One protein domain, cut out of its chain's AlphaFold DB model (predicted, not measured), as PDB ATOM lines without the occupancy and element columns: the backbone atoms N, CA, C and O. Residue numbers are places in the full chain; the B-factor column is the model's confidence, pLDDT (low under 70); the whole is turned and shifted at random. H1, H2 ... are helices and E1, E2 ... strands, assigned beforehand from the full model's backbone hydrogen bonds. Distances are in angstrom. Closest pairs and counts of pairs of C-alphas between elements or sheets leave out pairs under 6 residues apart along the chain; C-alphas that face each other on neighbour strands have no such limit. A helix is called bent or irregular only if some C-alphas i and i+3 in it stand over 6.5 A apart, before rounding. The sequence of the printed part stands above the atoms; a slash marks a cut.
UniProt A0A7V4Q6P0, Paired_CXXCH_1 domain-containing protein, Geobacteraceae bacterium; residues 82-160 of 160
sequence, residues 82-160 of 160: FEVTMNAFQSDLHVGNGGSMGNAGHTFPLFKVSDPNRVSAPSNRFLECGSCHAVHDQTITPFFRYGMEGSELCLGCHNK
ATOM      1  N   PHE A  82     -22.184 -38.549 -14.545       75.50
ATOM      2  CA  PHE A  82     -23.398 -37.737 -14.436       75.50
ATOM      3  C   PHE A  82     -24.621 -38.571 -14.090       75.50
ATOM      4  O   PHE A  82     -24.725 -39.746 -14.440       75.50
ATOM      5  N   GLU A  83     -25.541 -37.935 -13.375       76.94
ATOM      6  CA  GLU A  83     -26.782 -38.559 -12.951       76.94
ATOM      7  C   GLU A  83     -27.739 -38.695 -14.133       76.94
ATOM      8  O   GLU A  83     -28.043 -37.729 -14.835       76.94
ATOM      9  N   VAL A  84     -28.249 -39.904 -14.325       74.06
ATOM     10  CA  VAL A  84     -29.337 -40.187 -15.249       74.06
ATOM     11  C   VAL A  84     -30.644 -39.895 -14.519       74.06
ATOM     12  O   VAL A  84     -31.088 -40.663 -13.667       74.06
ATOM     13  N   THR A  85     -31.248 -38.748 -14.824       69.88
ATOM     14  CA  THR A  85     -32.512 -38.331 -14.205       69.88
ATOM     15  C   THR A  85     -33.699 -38.931 -14.947       69.88
ATOM     16  O   THR A  85     -34.142 -38.381 -15.946       69.88
ATOM     17  N   MET A  86     -34.275 -40.008 -14.416       64.56
ATOM     18  CA  MET A  86     -35.479 -40.617 -14.987       64.56
ATOM     19  C   MET A  86     -36.714 -39.757 -14.689       64.56
ATOM     20  O   MET A  86     -37.322 -39.879 -13.626       64.56
ATOM     21  N   ASN A  87     -37.091 -38.866 -15.605       63.00
ATOM     22  CA  ASN A  87     -38.333 -38.098 -15.507       63.00
ATOM     23  C   ASN A  87     -39.187 -38.246 -16.775       63.00
ATOM     24  O   ASN A  87     -38.736 -38.768 -17.793       63.00
ATOM     25  N   ALA A  88     -40.437 -37.783 -16.709       60.91
ATOM     26  CA  ALA A  88     -41.424 -37.932 -17.783       60.91
ATOM     27  C   ALA A  88     -41.050 -37.232 -19.110       60.91
ATOM     28  O   ALA A  88     -41.787 -37.357 -20.084       60.91
ATOM     29  N   PHE A  89     -39.936 -36.494 -19.158       61.62
ATOM     30  CA  PHE A  89     -39.502 -35.721 -20.321       61.62
ATOM     31  C   PHE A  89     -38.389 -36.399 -21.133       61.62
ATOM     32  O   PHE A  89     -38.003 -35.869 -22.169       61.62
ATOM     33  N   GLN A  90     -37.891 -37.562 -20.704       70.94
ATOM     34  CA  GLN A  90     -36.853 -38.324 -21.412       70.94
ATOM     35  C   GLN A  90     -37.453 -39.504 -22.186       70.94
ATOM     36  O   GLN A  90     -37.107 -40.662 -21.964       70.94
ATOM     37  N   SER A  91     -38.401 -39.216 -23.084       71.69
ATOM     38  CA  SER A  91     -39.049 -40.237 -23.925       71.69
ATOM     39  C   SER A  91     -38.087 -40.917 -24.905       71.69
ATOM     40  O   SER A  91     -38.403 -41.964 -25.469       71.69
ATOM     41  N   ASP A  92     -36.924 -40.311 -25.132       76.56
ATOM     42  CA  ASP A  92     -35.862 -40.851 -25.962       76.56
ATOM     43  C   ASP A  92     -34.929 -41.798 -25.199       76.56
ATOM     44  O   ASP A  92     -34.101 -42.417 -25.842       76.56
ATOM     45  N   LEU A  93     -35.035 -41.960 -23.877       77.31
ATOM     46  CA  LEU A  93     -34.107 -42.793 -23.111       77.31
ATOM     47  C   LEU A  93     -34.654 -44.215 -22.877       77.31
ATOM     48  O   LEU A  93     -35.733 -44.415 -22.317       77.31
ATOM     49  N   HIS A  94     -33.866 -45.229 -23.237       76.75
ATOM     50  CA  HIS A  94     -34.066 -46.628 -22.869       76.75
ATOM     51  C   HIS A  94     -33.701 -46.852 -21.404       76.75
ATOM     52  O   HIS A  94     -32.622 -47.333 -21.042       76.75
ATOM     53  N   VAL A  95     -34.648 -46.520 -20.544       67.31
ATOM     54  CA  VAL A  95     -34.552 -46.783 -19.117       67.31
ATOM     55  C   VAL A  95     -34.857 -48.253 -18.862       67.31
ATOM     56  O   VAL A  95     -36.015 -48.669 -18.835       67.31
ATOM     57  N   GLY A  96     -33.813 -49.060 -18.684       62.34
ATOM     58  CA  GLY A  96     -33.976 -50.423 -18.196       62.34
ATOM     59  C   GLY A  96     -34.526 -50.434 -16.766       62.34
ATOM     60  O   GLY A  96     -34.455 -49.446 -16.031       62.34
ATOM     61  N   ASN A  97     -35.068 -51.572 -16.332       59.22
ATOM     62  CA  ASN A  97     -35.478 -51.732 -14.942       59.22
ATOM     63  C   ASN A  97     -34.239 -52.015 -14.066       59.22
ATOM     64  O   ASN A  97     -33.605 -53.060 -14.202       59.22
ATOM     65  N   GLY A  98     -33.882 -51.108 -13.150       64.81
ATOM     66  CA  GLY A  98     -32.875 -51.372 -12.114       64.81
ATOM     67  C   GLY A  98     -31.451 -50.856 -12.381       64.81
ATOM     68  O   GLY A  98     -31.175 -49.673 -12.187       64.81
ATOM     69  N   GLY A  99     -30.499 -51.767 -12.619       69.50
ATOM     70  CA  GLY A  99     -29.045 -51.506 -12.628       69.50
ATOM     71  C   GLY A  99     -28.427 -51.248 -14.007       69.50
ATOM     72  O   GLY A  99     -27.205 -51.188 -14.116       69.50
ATOM     73  N   SER A 100     -29.245 -51.123 -15.050       76.00
ATOM     74  CA  SER A 100     -28.785 -50.978 -16.432       76.00
ATOM     75  C   SER A 100     -29.733 -50.127 -17.279       76.00
ATOM     76  O   SER A 100     -30.934 -50.101 -17.017       76.00
ATOM     77  N   MET A 101     -29.197 -49.481 -18.317       79.31
ATOM     78  CA  MET A 101     -29.963 -48.885 -19.419       79.31
ATOM     79  C   MET A 101     -29.932 -49.781 -20.650       79.31
ATOM     80  O   MET A 101     -29.014 -50.589 -20.795       79.31
ATOM     81  N   GLY A 102     -30.921 -49.614 -21.521       76.50
ATOM     82  CA  GLY A 102     -30.920 -50.175 -22.864       76.50
ATOM     83  C   GLY A 102     -32.041 -51.137 -23.202       76.50
ATOM     84  O   GLY A 102     -32.911 -51.439 -22.386       76.50
ATOM     85  N   ASN A 103     -32.044 -51.548 -24.466       72.94
ATOM     86  CA  ASN A 103     -33.079 -52.365 -25.094       72.94
ATOM     87  C   ASN A 103     -32.561 -53.800 -25.319       72.94
ATOM     88  O   ASN A 103     -31.373 -54.079 -25.145       72.94
ATOM     89  N   ALA A 104     -33.439 -54.724 -25.710       65.31
ATOM     90  CA  ALA A 104     -33.093 -56.093 -26.074       65.31
ATOM     91  C   ALA A 104     -32.031 -56.104 -27.193       65.31
ATOM     92  O   ALA A 104     -32.344 -55.909 -28.363       65.31
ATOM     93  N   GLY A 105     -30.767 -56.301 -26.808       71.69
ATOM     94  CA  GLY A 105     -29.602 -56.338 -27.701       71.69
ATOM     95  C   GLY A 105     -28.430 -55.472 -27.233       71.69
ATOM     96  O   GLY A 105     -27.281 -55.883 -27.387       71.69
ATOM     97  N   HIS A 106     -28.705 -54.337 -26.580       80.75
ATOM     98  CA  HIS A 106     -27.673 -53.410 -26.108       80.75
ATOM     99  C   HIS A 106     -27.982 -52.918 -24.699       80.75
ATOM    100  O   HIS A 106     -28.901 -52.123 -24.518       80.75
ATOM    101  N   THR A 107     -27.223 -53.386 -23.705       80.75
ATOM    102  CA  THR A 107     -27.423 -53.014 -22.296       80.75
ATOM    103  C   THR A 107     -26.166 -52.420 -21.681       80.75
ATOM    104  O   THR A 107     -25.082 -52.994 -21.795       80.75
ATOM    105  N   PHE A 108     -26.322 -51.319 -20.952       84.62
ATOM    106  CA  PHE A 108     -25.236 -50.604 -20.295       84.62
ATOM    107  C   PHE A 108     -25.392 -50.605 -18.781       84.62
ATOM    108  O   PHE A 108     -26.468 -50.264 -18.290       84.62
ATOM    109  N   PRO A 109     -24.340 -50.943 -18.017       83.25
ATOM    110  CA  PRO A 109     -24.413 -50.890 -16.568       83.25
ATOM    111  C   PRO A 109     -24.498 -49.440 -16.091       83.25
ATOM    112  O   PRO A 109     -23.794 -48.557 -16.585       83.25
ATOM    113  N   LEU A 110     -25.341 -49.219 -15.092       80.25
ATOM    114  CA  LEU A 110     -25.419 -47.973 -14.350       80.25
ATOM    115  C   LEU A 110     -24.789 -48.143 -12.974       80.25
ATOM    116  O   LEU A 110     -24.985 -49.159 -12.304       80.25
ATOM    117  N   PHE A 111     -24.095 -47.108 -12.521       77.75
ATOM    118  CA  PHE A 111     -23.368 -47.140 -11.260       77.75
ATOM    119  C   PHE A 111     -24.170 -46.417 -10.178       77.75
ATOM    120  O   PHE A 111     -24.836 -45.407 -10.423       77.75
ATOM    121  N   LYS A 112     -24.183 -46.992  -8.974       67.56
ATOM    122  CA  LYS A 112     -24.808 -46.369  -7.807       67.56
ATOM    123  C   LYS A 112     -23.776 -45.494  -7.118       67.56
ATOM    124  O   LYS A 112     -22.663 -45.937  -6.872       67.56
ATOM    125  N   VAL A 113     -24.193 -44.301  -6.720       60.56
ATOM    126  CA  VAL A 113     -23.437 -43.501  -5.761       60.56
ATOM    127  C   VAL A 113     -23.885 -43.912  -4.360       60.56
ATOM    128  O   VAL A 113     -25.078 -43.919  -4.072       60.56
ATOM    129  N   SER A 114     -22.938 -44.281  -3.502       53.56
ATOM    130  CA  SER A 114     -23.165 -44.656  -2.097       53.56
ATOM    131  C   SER A 114     -23.290 -43.461  -1.145       53.56
ATOM    132  O   SER A 114     -23.466 -43.647   0.055       53.56
ATOM    133  N   ASP A 115     -23.210 -42.228  -1.659       53.34
ATOM    134  CA  ASP A 115     -23.325 -41.000  -0.869       53.34
ATOM    135  C   ASP A 115     -24.755 -40.820  -0.325       53.34
ATOM    136  O   ASP A 115     -25.648 -40.494  -1.106       53.34
ATOM    137  N   PRO A 116     -25.003 -40.944   0.991       50.62
ATOM    138  CA  PRO A 116     -26.339 -40.845   1.578       50.62
ATOM    139  C   PRO A 116     -27.040 -39.498   1.325       50.62
ATOM    140  O   PRO A 116     -28.264 -39.445   1.389       50.62
ATOM    141  N   ASN A 117     -26.306 -38.431   0.978       50.72
ATOM    142  CA  ASN A 117     -26.882 -37.132   0.598       50.72
ATOM    143  C   ASN A 117     -27.259 -37.038  -0.892       50.72
ATOM    144  O   ASN A 117     -27.896 -36.072  -1.310       50.72
ATOM    145  N   ARG A 118     -26.862 -38.028  -1.698       51.22
ATOM    146  CA  ARG A 118     -27.260 -38.218  -3.105       51.22
ATOM    147  C   ARG A 118     -28.049 -39.518  -3.323       51.22
ATOM    148  O   ARG A 118     -28.577 -39.728  -4.411       51.22
ATOM    149  N   VAL A 119     -28.184 -40.363  -2.293       46.44
ATOM    150  CA  VAL A 119     -28.985 -41.607  -2.245       46.44
ATOM    151  C   VAL A 119     -30.442 -41.275  -1.907       46.44
ATOM    152  O   VAL A 119     -31.074 -41.878  -1.047       46.44
ATOM    153  N   SER A 120     -31.012 -40.311  -2.618       41.06
ATOM    154  CA  SER A 120     -32.416 -39.937  -2.449       41.06
ATOM    155  C   SER A 120     -33.248 -40.410  -3.631       41.06
ATOM    156  O   SER A 120     -34.046 -39.638  -4.136       41.06
ATOM    157  N   ALA A 121     -33.036 -41.651  -4.091       48.47
ATOM    158  CA  ALA A 121     -34.058 -42.498  -4.715       48.47
ATOM    159  C   ALA A 121     -33.455 -43.789  -5.311       48.47
ATOM    160  O   ALA A 121     -32.301 -43.808  -5.754       48.47
ATOM    161  N   PRO A 122     -34.251 -44.868  -5.452       51.47
ATOM    162  CA  PRO A 122     -33.907 -46.007  -6.304       51.47
ATOM    163  C   PRO A 122     -33.619 -45.628  -7.772       51.47
ATOM    164  O   PRO A 122     -33.115 -46.484  -8.493       51.47
ATOM    165  N   SER A 123     -33.866 -44.382  -8.191       53.31
ATOM    166  CA  SER A 123     -33.631 -43.820  -9.527       53.31
ATOM    167  C   SER A 123     -32.312 -43.057  -9.702       53.31
ATOM    168  O   SER A 123     -31.957 -42.779 -10.841       53.31
ATOM    169  N   ASN A 124     -31.562 -42.752  -8.635       57.78
ATOM    170  CA  ASN A 124     -30.311 -41.995  -8.770       57.78
ATOM    171  C   ASN A 124     -29.209 -42.961  -9.209       57.78
ATOM    172  O   ASN A 124     -28.682 -43.773  -8.434       57.78
ATOM    173  N   ARG A 125     -28.960 -42.968 -10.510       72.19
ATOM    174  CA  ARG A 125     -28.022 -43.848 -11.194       72.19
ATOM    175  C   ARG A 125     -27.138 -43.003 -12.074       72.19
ATOM    176  O   ARG A 125     -27.601 -42.030 -12.653       72.19
ATOM    177  N   PHE A 126     -25.882 -43.386 -12.169       76.56
ATOM    178  CA  PHE A 126     -24.894 -42.597 -12.866       76.56
ATOM    179  C   PHE A 126     -24.392 -43.336 -14.097       76.56
ATOM    180  O   PHE A 126     -24.148 -44.548 -14.055       76.56
ATOM    181  N   LEU A 127     -24.253 -42.582 -15.187       80.50
ATOM    182  CA  LEU A 127     -23.448 -43.004 -16.319       80.50
ATOM    183  C   LEU A 127     -21.988 -42.688 -15.984       80.50
ATOM    184  O   LEU A 127     -21.633 -41.534 -15.732       80.50
ATOM    185  N   GLU A 128     -21.156 -43.723 -15.974       83.81
ATOM    186  CA  GLU A 128     -19.723 -43.637 -15.677       83.81
ATOM    187  C   GLU A 128     -18.905 -44.226 -16.831       83.81
ATOM    188  O   GLU A 128     -19.459 -44.783 -17.782       83.81
ATOM    189  N   CYS A 129     -17.572 -44.146 -16.760       83.44
ATOM    190  CA  CYS A 129     -16.692 -44.682 -17.805       83.44
ATOM    191  C   CYS A 129     -17.029 -46.146 -18.142       83.44
ATOM    192  O   CYS A 129     -17.115 -46.519 -19.312       83.44
ATOM    193  N   GLY A 130     -17.300 -46.959 -17.114       85.75
ATOM    194  CA  GLY A 130     -17.665 -48.369 -17.261       85.75
ATOM    195  C   GLY A 130     -19.031 -48.616 -17.907       85.75
ATOM    196  O   GLY A 130     -19.324 -49.759 -18.262       85.75
ATOM    197  N   SER A 131     -19.869 -47.590 -18.075       85.75
ATOM    198  CA  SER A 131     -21.147 -47.707 -18.778       85.75
ATOM    199  C   SER A 131     -20.935 -47.839 -20.278       85.75
ATOM    200  O   SER A 131     -21.623 -48.633 -20.895       85.75
ATOM    201  N   CYS A 132     -19.944 -47.149 -20.847       86.75
ATOM    202  CA  CYS A 132     -19.632 -47.221 -22.279       86.75
ATOM    203  C   CYS A 132     -18.434 -48.130 -22.576       86.75
ATOM    204  O   CYS A 132     -18.374 -48.727 -23.651       86.75
ATOM    205  N   HIS A 133     -17.501 -48.259 -21.626       86.44
ATOM    206  CA  HIS A 133     -16.279 -49.038 -21.797       86.44
ATOM    207  C   HIS A 133     -16.313 -50.385 -21.060       86.44
ATOM    208  O   HIS A 133     -16.702 -50.476 -19.893       86.44
ATOM    209  N   ALA A 134     -15.836 -51.428 -21.730       88.38
ATOM    210  CA  ALA A 134     -15.473 -52.721 -21.170       88.38
ATOM    211  C   ALA A 134     -13.944 -52.861 -21.205       88.38
ATOM    212  O   ALA A 134     -13.390 -53.537 -22.056       88.38
ATOM    213  N   VAL A 135     -13.243 -52.224 -20.264       82.50
ATOM    214  CA  VAL A 135     -11.764 -52.098 -20.247       82.50
ATOM    215  C   VAL A 135     -10.977 -53.418 -20.169       82.50
ATOM    216  O   VAL A 135      -9.756 -53.419 -20.299       82.50
ATOM    217  N   HIS A 136     -11.658 -54.541 -19.948       82.56
ATOM    218  CA  HIS A 136     -11.074 -55.885 -19.971       82.56
ATOM    219  C   HIS A 136     -11.464 -56.689 -21.219       82.56
ATOM    220  O   HIS A 136     -11.061 -57.841 -21.353       82.56
ATOM    221  N   ASP A 137     -12.218 -56.082 -22.133       82.62
ATOM    222  CA  ASP A 137     -12.626 -56.640 -23.413       82.62
ATOM    223  C   ASP A 137     -12.016 -55.806 -24.547       82.62
ATOM    224  O   ASP A 137     -12.331 -54.631 -24.733       82.62
ATOM    225  N   GLN A 138     -11.101 -56.417 -25.298       81.75
ATOM    226  CA  GLN A 138     -10.346 -55.751 -26.361       81.75
ATOM    227  C   GLN A 138     -10.991 -55.904 -27.747       81.75
ATOM    228  O   GLN A 138     -10.378 -55.533 -28.744       81.75
ATOM    229  N   THR A 139     -12.202 -56.462 -27.834       86.81
ATOM    230  CA  THR A 139     -12.856 -56.763 -29.118       86.81
ATOM    231  C   THR A 139     -13.278 -55.518 -29.902       86.81
ATOM    232  O   THR A 139     -13.298 -55.561 -31.131       86.81
ATOM    233  N   ILE A 140     -13.570 -54.399 -29.227       79.81
ATOM    234  CA  ILE A 140     -14.039 -53.154 -29.856       79.81
ATOM    235  C   ILE A 140     -13.172 -51.987 -29.383       79.81
ATOM    236  O   ILE A 140     -13.329 -51.503 -28.269       79.81
ATOM    237  N   THR A 141     -12.253 -51.500 -30.214       77.00
ATOM    238  CA  THR A 141     -11.330 -50.409 -29.848       77.00
ATOM    239  C   THR A 141     -12.034 -49.041 -29.794       77.00
ATOM    240  O   THR A 141     -12.731 -48.700 -30.752       77.00
ATOM    241  N   PRO A 142     -11.812 -48.205 -28.751       73.25
ATOM    242  CA  PRO A 142     -10.956 -48.404 -27.578       73.25
ATOM    243  C   PRO A 142     -11.743 -48.926 -26.358       73.25
ATOM    244  O   PRO A 142     -12.137 -48.169 -25.469       73.25
ATOM    245  N   PHE A 143     -11.939 -50.241 -26.305       85.81
ATOM    246  CA  PHE A 143     -12.658 -50.970 -25.254       85.81
ATOM    247  C   PHE A 143     -14.124 -50.558 -25.094       85.81
ATOM    248  O   PHE A 143     -14.596 -50.437 -23.968       85.81
ATOM    249  N   PHE A 144     -14.853 -50.280 -26.174       88.00
ATOM    250  CA  PHE A 144     -16.290 -50.019 -26.070       88.00
ATOM    251  C   PHE A 144     -17.075 -51.307 -25.827       88.00
ATOM    252  O   PHE A 144     -16.682 -52.385 -26.256       88.00
ATOM    253  N   ARG A 145     -18.226 -51.190 -25.163       88.06
ATOM    254  CA  ARG A 145     -19.173 -52.308 -25.029       88.06
ATOM    255  C   ARG A 145     -19.869 -52.659 -26.346       88.06
ATOM    256  O   ARG A 145     -20.244 -53.808 -26.525       88.06
ATOM    257  N   TYR A 146     -20.033 -51.677 -27.235       88.75
ATOM    258  CA  TYR A 146     -20.628 -51.830 -28.564       88.75
ATOM    259  C   TYR A 146     -19.914 -50.952 -29.589       88.75
ATOM    260  O   TYR A 146     -19.193 -50.017 -29.228       88.75
ATOM    261  N   GLY A 147     -20.107 -51.263 -30.870       87.44
ATOM    262  CA  GLY A 147     -19.507 -50.520 -31.965       87.44
ATOM    263  C   GLY A 147     -20.029 -49.085 -32.067       87.44
ATOM    264  O   GLY A 147     -21.101 -48.729 -31.577       87.44
ATOM    265  N   MET A 148     -19.255 -48.247 -32.753       84.38
ATOM    266  CA  MET A 148     -19.723 -46.931 -33.204       84.38
ATOM    267  C   MET A 148     -20.439 -47.012 -34.559       84.38
ATOM    268  O   MET A 148     -21.088 -46.045 -34.968       84.38
ATOM    269  N   GLU A 149     -20.328 -48.146 -35.260       87.88
ATOM    270  CA  GLU A 149     -21.083 -48.397 -36.486       87.88
ATOM    271  C   GLU A 149     -22.582 -48.303 -36.184       87.88
ATOM    272  O   GLU A 149     -23.045 -48.747 -35.138       87.88
ATOM    273  N   GLY A 150     -23.333 -47.602 -37.036       85.50
ATOM    274  CA  GLY A 150     -24.768 -47.398 -36.825       85.50
ATOM    275  C   GLY A 150     -25.152 -46.640 -35.545       85.50
ATOM    276  O   GLY A 150     -26.339 -46.536 -35.257       85.50
ATOM    277  N   SER A 151     -24.192 -46.068 -34.801       86.56
ATOM    278  CA  SER A 151     -24.405 -45.498 -33.458       86.56
ATOM    279  C   SER A 151     -24.911 -46.512 -32.424       86.56
ATOM    280  O   SER A 151     -25.609 -46.113 -31.495       86.56
ATOM    281  N   GLU A 152     -24.559 -47.796 -32.545       86.00
ATOM    282  CA  GLU A 152     -24.987 -48.847 -31.601       86.00
ATOM    283  C   GLU A 152     -24.701 -48.477 -30.136       86.00
ATOM    284  O   GLU A 152     -25.559 -48.666 -29.270       86.00
ATOM    285  N   LEU A 153     -23.548 -47.853 -29.862       86.12
ATOM    286  CA  LEU A 153     -23.218 -47.354 -28.524       86.12
ATOM    287  C   LEU A 153     -24.228 -46.311 -28.007       86.12
ATOM    288  O   LEU A 153     -24.611 -46.334 -26.842       86.12
ATOM    289  N   CYS A 154     -24.680 -45.397 -28.864       84.25
ATOM    290  CA  CYS A 154     -25.651 -44.370 -28.490       84.25
ATOM    291  C   CYS A 154     -27.063 -44.959 -28.382       84.25
ATOM    292  O   CYS A 154     -27.810 -44.608 -27.470       84.25
ATOM    293  N   LEU A 155     -27.418 -45.871 -29.292       83.19
ATOM    294  CA  LEU A 155     -28.749 -46.474 -29.391       83.19
ATOM    295  C   LEU A 155     -29.051 -47.463 -28.263       83.19
ATOM    296  O   LEU A 155     -30.213 -47.689 -27.923       83.19
ATOM    297  N   GLY A 156     -28.021 -48.001 -27.610       81.00
ATOM    298  CA  GLY A 156     -28.226 -48.742 -26.370       81.00
ATOM    299  C   GLY A 156     -28.707 -47.863 -25.206       81.00
ATOM    300  O   GLY A 156     -29.090 -48.406 -24.183       81.00
ATOM    301  N   CYS A 157     -28.721 -46.533 -25.332       80.69
ATOM    302  CA  CYS A 157     -29.366 -45.635 -24.370       80.69
ATOM    303  C   CYS A 157     -30.480 -44.808 -25.004       80.69
ATOM    304  O   CYS A 157     -31.462 -44.555 -24.325       80.69
ATOM    305  N   HIS A 158     -30.362 -44.399 -26.266       83.00
ATOM    306  CA  HIS A 158     -31.296 -43.471 -26.899       83.00
ATOM    307  C   HIS A 158     -32.141 -44.122 -28.002       83.00
ATOM    308  O   HIS A 158     -31.670 -44.966 -28.762       83.00
ATOM    309  N   ASN A 159     -33.386 -43.677 -28.119       75.38
ATOM    310  CA  ASN A 159     -34.220 -43.836 -29.297       75.38
ATOM    311  C   ASN A 159     -33.750 -42.871 -30.388       75.38
ATOM    312  O   ASN A 159     -33.212 -41.801 -30.103       75.38
ATOM    313  N   LYS A 160     -33.954 -43.271 -31.641       64.00
ATOM    314  CA  LYS A 160     -33.623 -42.460 -32.812       64.00
ATOM    315  C   LYS A 160     -34.695 -41.418 -33.109       64.00
ATOM    316  O   LYS A 160     -35.888 -41.753 -32.941       64.00
TER     317      LYS A 160
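What this domain is: This is residues 82 to 160 of the 160 residues of the protein "Paired_CXXCH_1 domain-containing protein" of Geobacteraceae bacterium (UniProt A0A7V4Q6P0). With little regular structure, this domain is mostly long loops about a small antiparallel hairpin, E2 and E3, with short helices H1 and H2 by its opposite ends. The 79 printed residues hold E1, E2, E3, E4, H1, H2 in chain order, 26 residues in named elements, class mixed. The whole is compact, radius of gyration of the C-alphas 13.1 A, spanning 38 by 28 by 18 A.

Where its parts are: Find C-alpha 100 at (-28.785, -50.978, -16.432), where E2, residues 100 to 103, begins; E3, residues 106 to 109, runs 10.4 A. Look for E1 at 82 to 84, E4 at 125 to 128, H1 at 129 to 132. H2, residues 149 to 155, runs 10.6 A to C-alpha 155 at (-28.749, -46.474, -29.391); it is irregular, C-alphas 150 and 153 being 8.4 A apart.

How they stand to each other: In hairpin E2 and E3, N 101 and O 108 are within hydrogen-bond range, 2.8 A. E3's closest C-alphas to H1 are Pro 109 and Ser 131, 5.1 A; to H2, His 106 and Glu 152, 7.6 A. E1 and E4 meet only at a point, C-alphas 83 and 126, 4.5 A. In H2, 1 of 3 O i to N i+4 pairs and 3 of 4 O i to N i+3 pairs are within range; H1 is too short for the former.

The domain as a whole: The printed part has no cut. Links E1 to E2, E3 to E4 and H1 to H2 are long. Residues under pLDDT 70 number 25, among them 112 to 124.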